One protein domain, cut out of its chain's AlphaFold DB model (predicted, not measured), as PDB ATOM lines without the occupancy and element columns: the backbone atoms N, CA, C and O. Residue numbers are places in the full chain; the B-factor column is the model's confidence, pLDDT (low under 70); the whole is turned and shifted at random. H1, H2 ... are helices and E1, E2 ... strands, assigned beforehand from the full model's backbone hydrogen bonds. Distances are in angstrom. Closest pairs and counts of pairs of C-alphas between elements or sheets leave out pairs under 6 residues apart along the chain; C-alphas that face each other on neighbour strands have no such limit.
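Overview. This is residues 3 to 80 of the 282 residues of an uncharacterized protein of Tenacibaculum sp. 4G03 (UniProt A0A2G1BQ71). A long, narrow, twisted antiparallel sheet, chiefly the strands E2, E3 and E4, has one long helix, H2, covering one face and running along the strands. At one end of this slab sit the short strand E1 and the short helix H1, and a long loop of residues 10 to 26 leads from H1 to E2. The printed part has 78 residues with two named helices and four named strands, in the order E1, H1, E2, E3, E4, H2; the sheet's order is E1, E4, E3, E2, and the class is mixed, helices and strands. It is elongated, spanning 38 by 25 by 17 A, and only just loose, close to compact, with a radius of gyration of the C-alphas of 14.1 A.

Along the chain. E1, residues 3 to 5, begins at C-alpha 3 (175.049, 182.297, 162.575) and is 7.0 A long. H1, residues 6 to 9, measures 4.9 A. E2, residues 27 to 32, is 16.7 A long. E3, residues 36 to 45, measures 28.5 A and ends at C-alpha 45 (177.121, 191.957, 163.565). E4, residues 48 to 57, is 29.5 A long. H2, residues 64 to 78, measures 21.7 A and ends at C-alpha 78 (168.303, 190.776, 174.232).

Arrangement. The edge strand E1 is antiparallel to E4 at 149 degrees, with N 4 and O 49 within hydrogen-bond range at 2.9 A. H1 only grazes the sheet; its closest C-alphas to E4 are those of Leu 6 and Gln 48, 5.3 A apart. Residues 17 to 18 pair, parallel, with residues 44 to 45 of E3. E2, E3 and E4 form a meander, each strand the antiparallel neighbour of the one before, made of two hairpins. N 29 of E2 and O 40 of E3 are 2.8 A apart, and N 50 of E4 and O 43 of E3 also 2.8 A. The sheet is twisted, with C-alphas up to 4.4 A off its best plane. H2 and the sheet make two layers, a helix on one face of a sheet: H2 lies over E4 and E3 at a height over the sheet of 10.0 A. On the local plane its line and that of E4 stand at 4 degrees, along the strands. The closest C-alphas of E4 and H2 are those of Cys 54 and Ile 70, 6.9 A apart. H1 and H2 are apart. In H2 every O i to N i+4 pair is within hydrogen-bond range; H1 is too short for such a pair, and its one O i to N i+3 pair is not within range.

Size, cuts and confidence. The two C-alphas farthest apart are those of Ser 7 and Leu 63, 40.5 A. The link from H1 to E2, 17 residues, is long. The printed part has no cut; its mean pLDDT is 91.9, and no printed residue is under 70.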
ATOM      1  N   CYS A   3     174.082 181.258 162.911       90.88
ATOM      2  CA  CYS A   3     175.049 182.297 162.575       90.88
ATOM      3  C   CYS A   3     175.824 181.839 161.339       90.88
ATOM      4  O   CYS A   3     176.143 180.654 161.227       90.88
ATOM      5  N   TYR A   4     176.070 182.756 160.411       92.56
ATOM      6  CA  TYR A   4     176.783 182.482 159.169       92.56
ATOM      7  C   TYR A   4     177.801 183.589 158.905       92.56
ATOM      8  O   TYR A   4     177.436 184.759 159.053       92.56
ATOM      9  N   PRO A   5     179.014 183.267 158.432       93.56
ATOM     10  CA  PRO A   5     179.955 184.283 157.987       93.56
ATOM     11  C   PRO A   5     179.358 185.150 156.870       93.56
ATOM     12  O   PRO A   5     178.808 184.646 155.884       93.56
ATOM     13  N   LEU A   6     179.496 186.470 156.986       92.81
ATOM     14  CA  LEU A   6     179.099 187.414 155.937       92.81
ATOM     15  C   LEU A   6     179.935 187.245 154.667       92.81
ATOM     16  O   LEU A   6     179.447 187.545 153.580       92.81
ATOM     17  N   SER A   7     181.146 186.693 154.776       91.88
ATOM     18  CA  SER A   7     181.961 186.290 153.625       91.88
ATOM     19  C   SER A   7     181.276 185.242 152.740       91.88
ATOM     20  O   SER A   7     181.540 185.197 151.545       91.88
ATOM     21  N   GLU A   8     180.386 184.419 153.306       90.56
ATOM     22  CA  GLU A   8     179.638 183.390 152.574       90.56
ATOM     23  C   GLU A   8     178.244 183.869 152.149       90.56
ATOM     24  O   GLU A   8     177.769 183.539 151.063       90.56
ATOM     25  N   ARG A   9     177.558 184.630 153.013       86.88
ATOM     26  CA  ARG A   9     176.169 185.077 152.784       86.88
ATOM     27  C   ARG A   9     176.047 186.402 152.035       86.88
ATOM     28  O   ARG A   9     174.977 186.675 151.493       86.88
ATOM     29  N   GLY A  10     177.115 187.194 151.997       87.25
ATOM     30  CA  GLY A  10     177.102 188.572 151.523       87.25
ATOM     31  C   GLY A  10     176.479 189.536 152.535       87.25
ATOM     32  O   GLY A  10     175.680 189.151 153.391       87.25
ATOM     33  N   ILE A  11     176.848 190.813 152.423       90.00
ATOM     34  CA  ILE A  11     176.272 191.888 153.237       90.00
ATOM     35  C   ILE A  11     174.933 192.299 152.629       90.00
ATOM     36  O   ILE A  11     174.853 192.639 151.447       90.00
ATOM     37  N   ASN A  12     173.878 192.302 153.438       87.56
ATOM     38  CA  ASN A  12     172.590 192.840 153.031       87.56
ATOM     39  C   ASN A  12     172.603 194.373 153.168       87.56
ATOM     40  O   ASN A  12     172.782 194.866 154.282       87.56
ATOM     41  N   PRO A  13     172.384 195.141 152.087       86.50
ATOM     42  CA  PRO A  13     172.434 196.602 152.138       86.50
ATOM     43  C   PRO A  13     171.236 197.233 152.866       86.50
ATOM     44  O   PRO A  13     171.290 198.408 153.216       86.50
ATOM     45  N   ASN A  14     170.155 196.481 153.102       85.62
ATOM     46  CA  ASN A  14     168.922 197.018 153.687       85.62
ATOM     47  C   ASN A  14     168.987 197.205 155.210       85.62
ATOM     48  O   ASN A  14     168.087 197.813 155.784       85.62
ATOM     49  N   PHE A  15     170.008 196.667 155.879       85.88
ATOM     50  CA  PHE A  15     170.209 196.842 157.315       85.88
ATOM     51  C   PHE A  15     171.702 196.968 157.634       85.88
ATOM     52  O   PHE A  15     172.513 196.278 157.020       85.88
ATOM     53  N   PRO A  16     172.088 197.839 158.583       90.81
ATOM     54  CA  PRO A  16     173.489 198.109 158.875       90.81
ATOM     55  C   PRO A  16     174.186 196.905 159.518       90.81
ATOM     56  O   PRO A  16     173.565 196.101 160.222       90.81
ATOM     57  N   VAL A  17     175.499 196.826 159.302       92.25
ATOM     58  CA  VAL A  17     176.390 195.972 160.092       92.25
ATOM     59  C   VAL A  17     176.658 196.677 161.418       92.25
ATOM     60  O   VAL A  17     177.149 197.805 161.446       92.25
ATOM     61  N   GLN A  18     176.284 196.022 162.508       93.62
ATOM     62  CA  GLN A  18     176.453 196.503 163.875       93.62
ATOM     63  C   GLN A  18     177.786 196.011 164.442       93.62
ATOM     64  O   GLN A  18     178.312 195.001 163.984       93.62
ATOM     65  N   LYS A  19     178.314 196.695 165.458       90.75
ATOM     66  CA  LYS A  19     179.510 196.241 166.176       90.75
ATOM     67  C   LYS A  19     179.153 195.256 167.291       90.75
ATOM     68  O   LYS A  19     178.121 195.419 167.948       90.75
ATOM     69  N   SER A  20     180.013 194.265 167.522       88.06
ATOM     70  CA  SER A  20     179.852 193.252 168.583       88.06
ATOM     71  C   SER A  20     179.938 193.787 170.016       88.06
ATOM     72  O   SER A  20     179.416 193.153 170.933       88.06
ATOM     73  N   ASP A  21     180.529 194.965 170.213       81.62
ATOM     74  CA  ASP A  21     180.690 195.638 171.510       81.62
ATOM     75  C   ASP A  21     179.386 196.248 172.069       81.62
ATOM     76  O   ASP A  21     179.375 196.841 173.150       81.62
ATOM     77  N   SER A  22     178.266 196.085 171.361       80.56
ATOM     78  CA  SER A  22     176.984 196.706 171.690       80.56
ATOM     79  C   SER A  22     175.827 195.700 171.747       80.56
ATOM     80  O   SER A  22     175.941 194.524 171.392       80.56
ATOM     81  N   LYS A  23     174.672 196.147 172.260       89.12
ATOM     82  CA  LYS A  23     173.444 195.343 172.235       89.12
ATOM     83  C   LYS A  23     172.986 195.176 170.784       89.12
ATOM     84  O   LYS A  23     172.762 196.168 170.104       89.12
ATOM     85  N   VAL A  24     172.756 193.933 170.365       92.50
ATOM     86  CA  VAL A  24     172.274 193.626 169.011       92.50
ATOM     87  C   VAL A  24     170.837 194.113 168.820       92.50
ATOM     88  O   VAL A  24     169.913 193.680 169.518       92.50
ATOM     89  N   GLU A  25     170.648 194.986 167.839       92.75
ATOM     90  CA  GLU A  25     169.349 195.387 167.318       92.75
ATOM     91  C   GLU A  25     168.865 194.355 166.297       92.75
ATOM     92  O   GLU A  25     169.504 194.091 165.276       92.75
ATOM     93  N   TRP A  26     167.721 193.743 166.594       94.06
ATOM     94  CA  TRP A  26     167.147 192.676 165.786       94.06
ATOM     95  C   TRP A  26     166.055 193.208 164.867       94.06
ATOM     96  O   TRP A  26     165.067 193.780 165.332       94.06
ATOM     97  N   PHE A  27     166.177 192.924 163.574       93.25
ATOM     98  CA  PHE A  27     165.129 193.196 162.601       93.25
ATOM     99  C   PHE A  27     164.127 192.047 162.604       93.25
ATOM    100  O   PHE A  27     164.486 190.890 162.384       93.25
ATOM    101  N   GLU A  28     162.866 192.364 162.884       94.12
ATOM    102  CA  GLU A  28     161.781 191.391 162.964       94.12
ATOM    103  C   GLU A  28     161.028 191.305 161.635       94.12
ATOM    104  O   GLU A  28     160.633 192.310 161.046       94.12
ATOM    105  N   SER A  29     160.785 190.081 161.184       93.06
ATOM    106  CA  SER A  29     159.880 189.766 160.089       93.06
ATOM    107  C   SER A  29     158.956 188.627 160.501       93.06
ATOM    108  O   SER A  29     159.298 187.794 161.346       93.06
ATOM    109  N   ARG A  30     157.764 188.597 159.910       92.38
ATOM    110  CA  ARG A  30     156.756 187.575 160.170       92.38
ATOM    111  C   ARG A  30     156.401 186.862 158.877       92.38
ATOM    112  O   ARG A  30     156.110 187.508 157.873       92.38
ATOM    113  N   MET A  31     156.410 185.536 158.930       90.81
ATOM    114  CA  MET A  31     156.023 184.658 157.833       90.81
ATOM    115  C   MET A  31     154.982 183.678 158.360       90.81
ATOM    116  O   MET A  31     155.302 182.807 159.165       90.81
ATOM    117  N   ASP A  32     153.743 183.845 157.916       91.12
ATOM    118  CA  ASP A  32     152.630 182.980 158.295       91.12
ATOM    119  C   ASP A  32     152.207 182.146 157.085       91.12
ATOM    120  O   ASP A  32     152.039 182.680 155.987       91.12
ATOM    121  N   ASP A  33     151.984 180.853 157.293       89.00
ATOM    122  CA  ASP A  33     151.404 179.958 156.299       89.00
ATOM    123  C   ASP A  33     150.150 179.237 156.853       89.00
ATOM    124  O   ASP A  33     149.526 179.673 157.832       89.00
ATOM    125  N   LYS A  34     149.673 178.199 156.153       88.56
ATOM    126  CA  LYS A  34     148.457 177.457 156.541       88.56
ATOM    127  C   LYS A  34     148.684 176.505 157.722       88.56
ATOM    128  O   LYS A  34     147.722 176.160 158.408       88.56
ATOM    129  N   GLU A  35     149.917 176.079 157.953       91.56
ATOM    130  CA  GLU A  35     150.297 175.058 158.929       91.56
ATOM    131  C   GLU A  35     151.056 175.658 160.121       91.56
ATOM    132  O   GLU A  35     150.796 175.285 161.275       91.56
ATOM    133  N   PHE A  36     151.923 176.636 159.862       93.06
ATOM    134  CA  PHE A  36     152.834 177.255 160.811       93.06
ATOM    135  C   PHE A  36     152.883 178.776 160.666       93.06
ATOM    136  O   PHE A  36     152.719 179.349 159.594       93.06
ATOM    137  N   ASP A  37     153.177 179.422 161.786       93.00
ATOM    138  CA  ASP A  37     153.612 180.809 161.830       93.00
ATOM    139  C   ASP A  37     155.059 180.856 162.291       93.00
ATOM    140  O   ASP A  37     155.491 180.079 163.154       93.00
ATOM    141  N   MET A  38     155.787 181.829 161.763       93.62
ATOM    142  CA  MET A  38     157.179 182.047 162.086       93.62
ATOM    143  C   MET A  38     157.451 183.527 162.325       93.62
ATOM    144  O   MET A  38     157.227 184.379 161.464       93.62
ATOM    145  N   TYR A  39     158.031 183.809 163.487       94.62
ATOM    146  CA  TYR A  39     158.782 185.038 163.700       94.62
ATOM    147  C   TYR A  39     160.235 184.789 163.330       94.62
ATOM    148  O   TYR A  39     160.856 183.838 163.819       94.62
ATOM    149  N   LEU A  40     160.755 185.649 162.467       94.44
ATOM    150  CA  LEU A  40     162.138 185.671 162.040       94.44
ATOM    151  C   LEU A  40     162.790 186.933 162.594       94.44
ATOM    152  O   LEU A  40     162.302 188.035 162.361       94.44
ATOM    153  N   TRP A  41     163.905 186.768 163.292       95.56
ATOM    154  CA  TRP A  41     164.766 187.873 163.687       95.56
ATOM    155  C   TRP A  41     166.110 187.715 163.007       95.56
ATOM    156  O   TRP A  41     166.660 186.613 162.996       95.56
ATOM    157  N   TYR A  42     166.634 188.795 162.446       94.50
ATOM    158  CA  TYR A  42     167.942 188.796 161.806       94.50
ATOM    159  C   TYR A  42     168.737 190.056 162.146       94.50
ATOM    160  O   TYR A  42     168.161 191.105 162.435       94.50
ATOM    161  N   ALA A  43     170.061 189.929 162.137       95.12
ATOM    162  CA  ALA A  43     171.005 191.017 162.368       95.12
ATOM    163  C   ALA A  43     172.331 190.730 161.645       95.12
ATOM    164  O   ALA A  43     172.686 189.568 161.438       95.12
ATOM    165  N   GLN A  44     173.058 191.784 161.273       94.62
ATOM    166  CA  GLN A  44     174.454 191.702 160.829       94.62
ATOM    167  C   GLN A  44     175.315 192.308 161.924       94.62
ATOM    168  O   GLN A  44     175.091 193.462 162.287       94.62
ATOM    169  N   VAL A  45     176.247 191.534 162.468       94.31
ATOM    170  CA  VAL A  45     177.121 191.957 163.565       94.31
ATOM    171  C   VAL A  45     178.550 191.567 163.209       94.31
ATOM    172  O   VAL A  45     178.829 190.383 163.032       94.31
ATOM    173  N   ASP A  46     179.427 192.558 163.073       93.12
ATOM    174  CA  ASP A  46     180.785 192.433 162.532       93.12
ATOM    175  C   ASP A  46     180.837 191.613 161.230       93.12
ATOM    176  O   ASP A  46     180.396 192.070 160.180       93.12
ATOM    177  N   ASP A  47     181.372 190.395 161.293       93.31
ATOM    178  CA  ASP A  47     181.543 189.445 160.195       93.31
ATOM    179  C   ASP A  47     180.454 188.356 160.169       93.31
ATOM    180  O   ASP A  47     180.564 187.406 159.396       93.31
ATOM    181  N   GLN A  48     179.411 188.456 161.001       94.44
ATOM    182  CA  GLN A  48     178.379 187.429 161.161       94.44
ATOM    183  C   GLN A  48     176.983 187.923 160.766       94.44
ATOM    184  O   GLN A  48     176.509 188.974 161.197       94.44
ATOM    185  N   PHE A  49     176.272 187.102 159.994       95.12
ATOM    186  CA  PHE A  49     174.827 187.179 159.824       95.12
ATOM    187  C   PHE A  49     174.151 186.255 160.839       95.12
ATOM    188  O   PHE A  49     174.270 185.029 160.765       95.12
ATOM    189  N   CYS A  50     173.414 186.842 161.776       94.69
ATOM    190  CA  CYS A  50     172.712 186.130 162.833       94.69
ATOM    191  C   CYS A  50     171.224 186.024 162.506       94.69
ATOM    192  O   CYS A  50     170.595 186.993 162.086       94.69
ATOM    193  N   MET A  51     170.639 184.850 162.743       94.44
ATOM    194  CA  MET A  51     169.232 184.573 162.479       94.44
ATOM    195  C   MET A  51     168.613 183.722 163.593       94.44
ATOM    196  O   MET A  51     169.106 182.649 163.957       94.44
ATOM    197  N   ALA A  52     167.466 184.157 164.098       95.38
ATOM    198  CA  ALA A  52     166.650 183.417 165.047       95.38
ATOM    199  C   ALA A  52     165.240 183.202 164.498       95.38
ATOM    200  O   ALA A  52     164.677 184.060 163.824       95.38
ATOM    201  N   LYS A  53     164.670 182.035 164.797       94.50
ATOM    202  CA  LYS A  53     163.337 181.627 164.350       94.50
ATOM    203  C   LYS A  53     162.531 181.168 165.553       94.50
ATOM    204  O   LYS A  53     163.021 180.365 166.344       94.50
ATOM    205  N   CYS A  54     161.300 181.647 165.673       94.12
ATOM    206  CA  CYS A  54     160.304 181.111 166.594       94.12
ATOM    207  C   CYS A  54     159.136 180.593 165.765       94.12
ATOM    208  O   CYS A  54     158.396 181.388 165.190       94.12
ATOM    209  N   ILE A  55     158.999 179.268 165.711       93.38
ATOM    210  CA  ILE A  55     158.018 178.565 164.883       93.38
ATOM    211  C   ILE A  55     156.957 177.955 165.798       93.38
ATOM    212  O   ILE A  55     157.290 177.341 166.813       93.38
ATOM    213  N   TYR A  56     155.684 178.123 165.454       93.06
ATOM    214  CA  TYR A  56     154.563 177.488 166.149       93.06
ATOM    215  C   TYR A  56     153.435 177.158 165.165       93.06
ATOM    216  O   TYR A  56     153.360 177.725 164.081       93.06
ATOM    217  N   SER A  57     152.549 176.225 165.524       93.62
ATOM    218  CA  SER A  57     151.440 175.843 164.639       93.62
ATOM    219  C   SER A  57     150.426 176.978 164.481       93.62
ATOM    220  O   SER A  57     150.018 177.596 165.467       93.62
ATOM    221  N   ALA A  58     149.927 177.186 163.261       92.12
ATOM    222  CA  ALA A  58     148.881 178.164 162.958       92.12
ATOM    223  C   ALA A  58     147.605 177.952 163.803       92.12
ATOM    224  O   ALA A  58     146.916 178.911 164.160       92.12
ATOM    225  N   LYS A  59     147.310 176.703 164.199       93.00
ATOM    226  CA  LYS A  59     146.174 176.361 165.078       93.00
ATOM    227  C   LYS A  59     146.322 176.942 166.490       93.00
ATOM    228  O   LYS A  59     145.326 177.244 167.144       93.00
ATOM    229  N   ASP A  60     147.557 177.169 166.929       92.31
ATOM    230  CA  ASP A  60     147.890 177.626 168.276       92.31
ATOM    231  C   ASP A  60     147.989 179.160 168.394       92.31
ATOM    232  O   ASP A  60     148.182 179.668 169.500       92.31
ATOM    233  N   ARG A  61     147.798 179.915 167.297       88.19
ATOM    234  CA  ARG A  61     147.915 181.393 167.210       88.19
ATOM    235  C   ARG A  61     147.313 182.159 168.390       88.19
ATOM    236  O   ARG A  61     147.878 183.145 168.863       88.19
ATOM    237  N   LYS A  62     146.133 181.735 168.851       89.19
ATOM    238  CA  LYS A  62     145.369 182.425 169.906       89.19
ATOM    239  C   LYS A  62     145.728 181.964 171.321       89.19
ATOM    240  O   LYS A  62     145.292 182.593 172.287       89.19
ATOM    241  N   LEU A  63     146.509 180.896 171.469       92.88
ATOM    242  CA  LEU A  63     146.827 180.327 172.771       92.88
ATOM    243  C   LEU A  63     147.805 181.219 173.541       92.88
ATOM    244  O   LEU A  63     148.816 181.695 173.022       92.88
ATOM    245  N   SER A  64     147.541 181.398 174.835       92.81
ATOM    246  CA  SER A  64     148.388 182.198 175.729       92.81
ATOM    247  C   SER A  64     149.828 181.674 175.802       92.81
ATOM    248  O   SER A  64     150.762 182.465 175.942       92.81
ATOM    249  N   LYS A  65     150.023 180.356 175.639       92.31
ATOM    250  CA  LYS A  65     151.342 179.709 175.579       92.31
ATOM    251  C   LYS A  65     152.209 180.250 174.432       92.31
ATOM    252  O   LYS A  65     153.397 180.465 174.639       92.31
ATOM    253  N   VAL A  66     151.617 180.556 173.271       92.19
ATOM    254  CA  VAL A  66     152.336 181.096 172.103       92.19
ATOM    255  C   VAL A  66     152.766 182.536 172.356       92.19
ATOM    256  O   VAL A  66     153.929 182.876 172.160       92.19
ATOM    257  N   LYS A  67     151.874 183.372 172.905       91.50
ATOM    258  CA  LYS A  67     152.232 184.745 173.305       91.50
ATOM    259  C   LYS A  67     153.389 184.757 174.312       91.50
ATOM    260  O   LYS A  67     154.304 185.571 174.195       91.50
ATOM    261  N   LYS A  68     153.367 183.837 175.286       94.25
ATOM    262  CA  LYS A  68     154.457 183.655 176.258       94.25
ATOM    263  C   LYS A  68     155.754 183.201 175.586       94.25
ATOM    264  O   LYS A  68     156.801 183.753 175.911       94.25
ATOM    265  N   LEU A  69     155.686 182.248 174.654       93.56
ATOM    266  CA  LEU A  69     156.838 181.773 173.886       93.56
ATOM    267  C   LEU A  69     157.498 182.921 173.118       93.56
ATOM    268  O   LEU A  69     158.683 183.158 173.311       93.56
ATOM    269  N   ILE A  70     156.729 183.691 172.341       92.62
ATOM    270  CA  ILE A  70     157.245 184.833 171.567       92.62
ATOM    271  C   ILE A  70     157.901 185.863 172.493       92.62
ATOM    272  O   ILE A  70     159.019 186.306 172.233       92.62
ATOM    273  N   LYS A  71     157.246 186.216 173.611       94.12
ATOM    274  CA  LYS A  71     157.810 187.151 174.599       94.12
ATOM    275  C   LYS A  71     159.122 186.628 175.192       94.12
ATOM    276  O   LYS A  71     160.063 187.399 175.354       94.12
ATOM    277  N   LYS A  72     159.193 185.330 175.508       94.38
ATOM    278  CA  LYS A  72     160.414 184.692 176.014       94.38
ATOM    279  C   LYS A  72     161.522 184.722 174.962       94.38
ATOM    280  O   LYS A  72     162.633 185.101 175.303       94.38
ATOM    281  N   SER A  73     161.213 184.403 173.705       93.88
ATOM    282  CA  SER A  73     162.169 184.467 172.594       93.88
ATOM    283  C   SER A  73     162.756 185.870 172.439       93.88
ATOM    284  O   SER A  73     163.973 186.004 172.414       93.88
ATOM    285  N   LYS A  74     161.921 186.921 172.446       92.62
ATOM    286  CA  LYS A  74     162.395 188.318 172.398       92.62
ATOM    287  C   LYS A  74     163.327 188.648 173.563       92.62
ATOM    288  O   LYS A  74     164.401 189.187 173.340       92.62
ATOM    289  N   LYS A  75     162.964 188.249 174.786       93.50
ATOM    290  CA  LYS A  75     163.803 188.462 175.976       93.50
ATOM    291  C   LYS A  75     165.160 187.751 175.877       93.50
ATOM    292  O   LYS A  75     166.168 188.310 176.281       93.50
ATOM    293  N   VAL A  76     165.202 186.531 175.340       91.94
ATOM    294  CA  VAL A  76     166.463 185.790 175.141       91.94
ATOM    295  C   VAL A  76     167.335 186.452 174.069       91.94
ATOM    296  O   VAL A  76     168.553 186.486 174.198       91.94
ATOM    297  N   LEU A  77     166.735 187.027 173.027       93.25
ATOM    298  CA  LEU A  77     167.485 187.744 171.990       93.25
ATOM    299  C   LEU A  77     168.169 189.014 172.514       93.25
ATOM    300  O   LEU A  77     169.196 189.414 171.972       93.25
ATOM    301  N   GLU A  78     167.664 189.618 173.592       91.06
ATOM    302  CA  GLU A  78     168.303 190.776 174.232       91.06
ATOM    303  C   GLU A  78     169.635 190.430 174.913       91.06
ATOM    304  O   GLU A  78     170.499 191.305 175.037       91.06
ATOM    305  N   SER A  79     169.818 189.177 175.342       90.00
ATOM    306  CA  SER A  79     171.068 188.693 175.939       90.00
ATOM    307  C   SER A  79     172.045 188.122 174.913       90.00
ATOM    308  O   SER A  79     173.158 187.764 175.278       90.00
ATOM    309  N   PHE A  80     171.657 188.027 173.638       92.06
ATOM    310  CA  PHE A  80     172.547 187.543 172.589       92.06
ATOM    311  C   PHE A  80     173.710 188.514 172.364       92.06
ATOM    312  O   PHE A  80     173.509 189.730 172.286       92.06
TER     313      PHE A  80